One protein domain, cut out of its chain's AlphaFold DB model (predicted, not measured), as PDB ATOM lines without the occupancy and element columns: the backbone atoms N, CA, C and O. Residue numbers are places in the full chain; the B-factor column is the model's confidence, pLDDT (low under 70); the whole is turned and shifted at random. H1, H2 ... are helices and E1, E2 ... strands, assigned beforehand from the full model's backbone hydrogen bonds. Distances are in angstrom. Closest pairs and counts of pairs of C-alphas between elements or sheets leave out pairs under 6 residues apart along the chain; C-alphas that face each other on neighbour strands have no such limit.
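AT A GLANCE: This is residues 33 to 77 of the 98 residues of an uncharacterized protein of Limnohabitans sp. TS-CS-82 (UniProt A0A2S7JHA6). A small sheet of three antiparallel strands carries two short helices, H1 and H2, packed against each other on one of its faces, with no named helix on the other. The turn between E1 and E2, residues 48 to 53, lies at one end of the longest axis, away from the two helices. The printed part has 45 residues, with two named helices and three named strands in the order H1, E1, E2, E3, H2; the sheet's order is E1, E2, E3, and the class is mixed, helices and strands. The whole is compact, with a radius of gyration of the C-alphas of 9.7 A and spans of 27 by 19 by 18 A.

IN THESE COORDINATES: Begin with the sheet: find C-alpha 43 at (14.987, 10.569, 89.872), where E1 starts, and follow it through residues 43 to 47 for 12.3 A. E2, residues 54 to 58, covers 13.0 A, and E3, residues 64 to 66, is a short strand. H1, residues 33 to 39, starts at C-alpha 33, (15.066, 0.828, 95.720), and measures 9.7 A. H2, residues 67 to 71, ends at C-alpha 71, (10.665, 1.592, 99.102).

HOW THE PARTS SIT: Look first at E2, the inner strand of a meander, E1 E2 E3, each strand the antiparallel neighbour of the one before. E1 and E2 form a hairpin at 141 degrees between directions; look for N 45 and O 56, 2.8 A apart, and N 56 and O 45, 2.7 A apart, both within hydrogen-bond range. E2 and E3 form a second hairpin at 149 degrees, with N 57 and O 65 at 2.7 A and N 65 and O 57 at 3.0 A, within that range. Now turn to the helices, which lie on the same face of the sheet. H1 is on the sheet at a height of 8.3 A, over E1 and, only just, over E2, with 3 of its C-alphas falling there; it runs along the strands, at 13 degrees to E1 on the local plane. The closest C-alphas of H1 and E2 are those of Cys 37 and Cys 57, 5.7 A apart. H2 is on the sheet at a height of 7.4 A, only just over E3, with 3 of its C-alphas falling there. H1 and H2 touch, their closest C-alphas being those of Ala 33 and Arg 67 at 5.4 A. In H1 and H2, every O i to N i+4 pair is within hydrogen-bond range.

THE WHOLE: Find the two C-alphas farthest apart, those of Asp 39 and Ser 50, at 27.9 A. The printed part has no cut. The links from H1 to E1, E2 to E3 and E3 to H2 are tight, and the link from E1 to E2, six residues, is short. In the B-factor column the mean pLDDT of the printed part is 84.6; look for values under 70 at residues 48 to 52 and 76 to 77.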
ATOM      1  N   ALA A  33      15.419  -0.509  95.213       93.62
ATOM      2  CA  ALA A  33      15.066   0.828  95.720       93.62
ATOM      3  C   ALA A  33      15.287   1.861  94.629       93.62
ATOM      4  O   ALA A  33      14.556   2.841  94.549       93.62
ATOM      5  N   SER A  34      16.284   1.615  93.780       93.50
ATOM      6  CA  SER A  34      16.430   2.350  92.538       93.50
ATOM      7  C   SER A  34      15.210   2.127  91.645       93.50
ATOM      8  O   SER A  34      14.628   3.110  91.206       93.50
ATOM      9  N   GLN A  35      14.768   0.877  91.472       95.12
ATOM     10  CA  GLN A  35      13.565   0.548  90.704       95.12
ATOM     11  C   GLN A  35      12.320   1.243  91.275       95.12
ATOM     12  O   GLN A  35      11.683   2.010  90.570       95.12
ATOM     13  N   SER A  36      12.062   1.107  92.581       94.25
ATOM     14  CA  SER A  36      10.917   1.757  93.237       94.25
ATOM     15  C   SER A  36      10.903   3.288  93.089       94.25
ATOM     16  O   SER A  36       9.833   3.880  92.973       94.25
ATOM     17  N   CYS A  37      12.069   3.944  93.059       94.12
ATOM     18  CA  CYS A  37      12.149   5.380  92.777       94.12
ATOM     19  C   CYS A  37      11.730   5.719  91.341       94.12
ATOM     20  O   CYS A  37      11.009   6.693  91.132       94.12
ATOM     21  N   LEU A  38      12.178   4.923  90.366       94.81
ATOM     22  CA  LEU A  38      11.830   5.102  88.955       94.81
ATOM     23  C   LEU A  38      10.343   4.815  88.712       94.81
ATOM     24  O   LEU A  38       9.685   5.596  88.029       94.81
ATOM     25  N   ASP A  39       9.799   3.771  89.338       94.81
ATOM     26  CA  ASP A  39       8.374   3.420  89.266       94.81
ATOM     27  C   ASP A  39       7.485   4.529  89.863       94.81
ATOM     28  O   ASP A  39       6.383   4.776  89.381       94.81
ATOM     29  N   ALA A  40       7.983   5.257  90.872       91.56
ATOM     30  CA  ALA A  40       7.324   6.436  91.444       91.56
ATOM     31  C   ALA A  40       7.465   7.711  90.579       91.56
ATOM     32  O   ALA A  40       7.086   8.802  91.015       91.56
ATOM     33  N   GLY A  41       8.056   7.610  89.382       93.50
ATOM     34  CA  GLY A  41       8.339   8.743  88.495       93.50
ATOM     35  C   GLY A  41       9.442   9.671  89.010       93.50
ATOM     36  O   GLY A  41       9.572  10.805  88.550       93.50
ATOM     37  N   GLY A  42      10.213   9.228  90.003       92.75
ATOM     38  CA  GLY A  42      11.285   9.999  90.609       92.75
ATOM     39  C   GLY A  42      12.618   9.876  89.871       92.75
ATOM     40  O   GLY A  42      12.794   9.113  88.925       92.75
ATOM     41  N   SER A  43      13.602  10.638  90.346       93.00
ATOM     42  CA  SER A  43      14.987  10.569  89.872       93.00
ATOM     43  C   SER A  43      15.953  10.293  91.018       93.00
ATOM     44  O   SER A  43      15.851  10.886  92.095       93.00
ATOM     45  N   LEU A  44      16.916   9.398  90.781       91.31
ATOM     46  CA  LEU A  44      17.959   9.069  91.750       91.31
ATOM     47  C   LEU A  44      19.047  10.143  91.777       91.31
ATOM     48  O   LEU A  44      19.533  10.591  90.738       91.31
ATOM     49  N   ARG A  45      19.468  10.523  92.981       87.56
ATOM     50  CA  ARG A  45      20.559  11.470  93.240       87.56
ATOM     51  C   ARG A  45      21.433  10.927  94.356       87.56
ATOM     52  O   ARG A  45      20.914  10.449  95.357       87.56
ATOM     53  N   MET A  46      22.750  10.999  94.212       83.88
ATOM     54  CA  MET A  46      23.616  10.786  95.372       83.88
ATOM     55  C   MET A  46      23.447  11.958  96.333       83.88
ATOM     56  O   MET A  46      23.340  13.103  95.892       83.88
ATOM     57  N   GLY A  47      23.397  11.676  97.629       72.00
ATOM     58  CA  GLY A  47      23.278  12.710  98.647       72.00
ATOM     59  C   GLY A  47      24.143  12.434  99.868       72.00
ATOM     60  O   GLY A  47      24.517  11.295 100.157       72.00
ATOM     61  N   GLY A  48      24.414  13.510 100.602       63.84
ATOM     62  CA  GLY A  48      25.243  13.532 101.801       63.84
ATOM     63  C   GLY A  48      26.589  14.230 101.593       63.84
ATOM     64  O   GLY A  48      27.027  14.462 100.469       63.84
ATOM     65  N   SER A  49      27.230  14.575 102.711       55.66
ATOM     66  CA  SER A  49      28.648  14.955 102.747       55.66
ATOM     67  C   SER A  49      29.512  13.795 102.228       55.66
ATOM     68  O   SER A  49      29.054  12.651 102.235       55.66
ATOM     69  N   SER A  50      30.740  14.092 101.797       53.72
ATOM     70  CA  SER A  50      31.707  13.294 101.011       53.72
ATOM     71  C   SER A  50      31.935  11.812 101.379       53.72
ATOM     72  O   SER A  50      32.648  11.121 100.659       53.72
ATOM     73  N   HIS A  51      31.314  11.290 102.436       51.44
ATOM     74  CA  HIS A  51      31.393   9.897 102.887       51.44
ATOM     75  C   HIS A  51      30.080   9.099 102.798       51.44
ATOM     76  O   HIS A  51      30.040   7.918 103.139       51.44
ATOM     77  N   SER A  52      28.984   9.713 102.359       62.09
ATOM     78  CA  SER A  52      27.672   9.074 102.312       62.09
ATOM     79  C   SER A  52      27.380   8.523 100.913       62.09
ATOM     80  O   SER A  52      26.936   9.246 100.031       62.09
ATOM     81  N   ASN A  53      27.535   7.207 100.724       71.75
ATOM     82  CA  ASN A  53      27.078   6.487  99.520       71.75
ATOM     83  C   ASN A  53      25.541   6.321  99.471       71.75
ATOM     84  O   ASN A  53      25.016   5.322  98.968       71.75
ATOM     85  N   ARG A  54      24.792   7.262 100.058       83.69
ATOM     86  CA  ARG A  54      23.330   7.212 100.087       83.69
ATOM     87  C   ARG A  54      22.778   7.784  98.793       83.69
ATOM     88  O   ARG A  54      23.186   8.847  98.330       83.69
ATOM     89  N   LEU A  55      21.814   7.068  98.226       87.88
ATOM     90  CA  LEU A  55      21.038   7.546  97.095       87.88
ATOM     91  C   LEU A  55      19.668   7.994  97.592       87.88
ATOM     92  O   LEU A  55      19.005   7.309  98.370       87.88
ATOM     93  N   PHE A  56      19.246   9.138  97.093       89.94
ATOM     94  CA  PHE A  56      17.970   9.765  97.349       89.94
ATOM     95  C   PHE A  56      17.118   9.710  96.090       89.94
ATOM     96  O   PHE A  56      17.636   9.772  94.976       89.94
ATOM     97  N   CYS A  57      15.812   9.603  96.276       91.69
ATOM     98  CA  CYS A  57      14.813   9.749  95.242       91.69
ATOM     99  C   CYS A  57      14.190  11.141  95.338       91.69
ATOM    100  O   CYS A  57      13.648  11.501  96.385       91.69
ATOM    101  N   LYS A  58      14.260  11.912  94.253       91.00
ATOM    102  CA  LYS A  58      13.512  13.160  94.088       91.00
ATOM    103  C   LYS A  58      12.255  12.866  93.276       91.00
ATOM    104  O   LYS A  58      12.374  12.555  92.090       91.00
ATOM    105  N   LEU A  59      11.091  12.959  93.910       89.69
ATOM    106  CA  LEU A  59       9.794  12.728  93.279       89.69
ATOM    107  C   LEU A  59       9.319  13.963  92.488       89.69
ATOM    108  O   LEU A  59       9.752  15.083  92.782       89.69
ATOM    109  N   PRO A  60       8.380  13.792  91.534       88.00
ATOM    110  CA  PRO A  60       7.755  14.899  90.799       88.00
ATOM    111  C   PRO A  60       7.046  15.917  91.699       88.00
ATOM    112  O   PRO A  60       6.988  17.095  91.371       88.00
ATOM    113  N   SER A  61       6.563  15.479  92.866       84.56
ATOM    114  CA  SER A  61       5.972  16.345  93.894       84.56
ATOM    115  C   SER A  61       6.976  17.302  94.552       84.56
ATOM    116  O   SER A  61       6.588  18.121  95.378       84.56
ATOM    117  N   GLY A  62       8.271  17.186  94.236       83.50
ATOM    118  CA  GLY A  62       9.356  17.932  94.873       83.50
ATOM    119  C   GLY A  62       9.886  17.273  96.146       83.50
ATOM    120  O   GLY A  62      10.919  17.688  96.668       83.50
ATOM    121  N   LEU A  63       9.227  16.215  96.618       83.88
ATOM    122  CA  LEU A  63       9.610  15.501  97.823       83.88
ATOM    123  C   LEU A  63      10.900  14.694  97.595       83.88
ATOM    124  O   LEU A  63      11.043  13.993  96.592       83.88
ATOM    125  N   VAL A  64      11.849  14.804  98.528       87.19
ATOM    126  CA  VAL A  64      13.137  14.100  98.479       87.19
ATOM    127  C   VAL A  64      13.240  13.139  99.658       87.19
ATOM    128  O   VAL A  64      13.126  13.553 100.809       87.19
ATOM    129  N   CYS A  65      13.484  11.863  99.367       85.00
ATOM    130  CA  CYS A  65      13.601  10.794 100.361       85.00
ATOM    131  C   CYS A  65      14.811   9.911 100.092       85.00
ATOM    132  O   CYS A  65      15.195   9.715  98.943       85.00
ATOM    133  N   GLU A  66      15.387   9.315 101.132       89.94
ATOM    134  CA  GLU A  66      16.350   8.225 100.952       89.94
ATOM    135  C   GLU A  66      15.657   7.042 100.237       89.94
ATOM    136  O   GLU A  66      14.495   6.729 100.515       89.94
ATOM    137  N   ARG A  67      16.326   6.416  99.257       90.94
ATOM    138  CA  ARG A  67      15.679   5.457  98.340       90.94
ATOM    139  C   ARG A  67      15.098   4.226  99.046       90.94
ATOM    140  O   ARG A  67      14.087   3.686  98.597       90.94
ATOM    141  N   TRP A  68      15.717   3.756 100.127       91.06
ATOM    142  CA  TRP A  68      15.204   2.626 100.896       91.06
ATOM    143  C   TRP A  68      14.028   3.030 101.785       91.06
ATOM    144  O   TRP A  68      13.091   2.245 101.915       91.06
ATOM    145  N   ALA A  69      14.031   4.248 102.328       90.69
ATOM    146  CA  ALA A  69      12.873   4.811 103.019       90.69
ATOM    147  C   ALA A  69      11.660   4.949 102.082       90.69
ATOM    148  O   ALA A  69      10.547   4.611 102.478       90.69
ATOM    149  N   LEU A  70      11.865   5.362 100.823       91.25
ATOM    150  CA  LEU A  70      10.798   5.364  99.814       91.25
ATOM    151  C   LEU A  70      10.236   3.962  99.586       91.25
ATOM    152  O   LEU A  70       9.026   3.774  99.676       91.25
ATOM    153  N   ARG A  71      11.106   2.971  99.358       93.19
ATOM    154  CA  ARG A  71      10.665   1.592  99.102       93.19
ATOM    155  C   ARG A  71       9.845   1.006 100.258       93.19
ATOM    156  O   ARG A  71       8.934   0.225 100.020       93.19
ATOM    157  N   ARG A  72      10.170   1.360 101.505       93.38
ATOM    158  CA  ARG A  72       9.427   0.910 102.696       93.38
ATOM    159  C   ARG A  72       8.142   1.702 102.962       93.38
ATOM    160  O   ARG A  72       7.438   1.379 103.909       93.38
ATOM    161  N   GLY A  73       7.839   2.738 102.176       89.31
ATOM    162  CA  GLY A  73       6.709   3.633 102.446       89.31
ATOM    163  C   GLY A  73       6.928   4.545 103.661       89.31
ATOM    164  O   GLY A  73       5.989   5.145 104.164       89.31
ATOM    165  N   GLU A  74       8.169   4.680 104.133       87.56
ATOM    166  CA  GLU A  74       8.537   5.527 105.279       87.56
ATOM    167  C   GLU A  74       8.834   6.975 104.868       87.56
ATOM    168  O   GLU A  74       9.147   7.830 105.703       87.56
ATOM    169  N   CYS A  75       8.769   7.253 103.570       83.81
ATOM    170  CA  CYS A  75       8.979   8.562 102.982       83.81
ATOM    171  C   CYS A  75       7.881   9.527 103.454       83.81
ATOM    172  O   CYS A  75       6.731   9.418 103.045       83.81
ATOM    173  N   GLY A  76       8.225  10.429 104.380       68.31
ATOM    174  CA  GLY A  76       7.237  11.233 105.112       68.31
ATOM    175  C   GLY A  76       7.365  11.146 106.638       68.31
ATOM    176  O   GLY A  76       6.913  12.055 107.327       68.31
ATOM    177  N   SER A  77       8.052  10.134 107.167       68.50
ATOM    178  CA  SER A  77       8.335  10.010 108.603       68.50
ATOM    179  C   SER A  77       9.494  10.911 109.055       68.50
ATOM    180  O   SER A  77      10.458  11.115 108.313       68.50
TER     181      SER A  77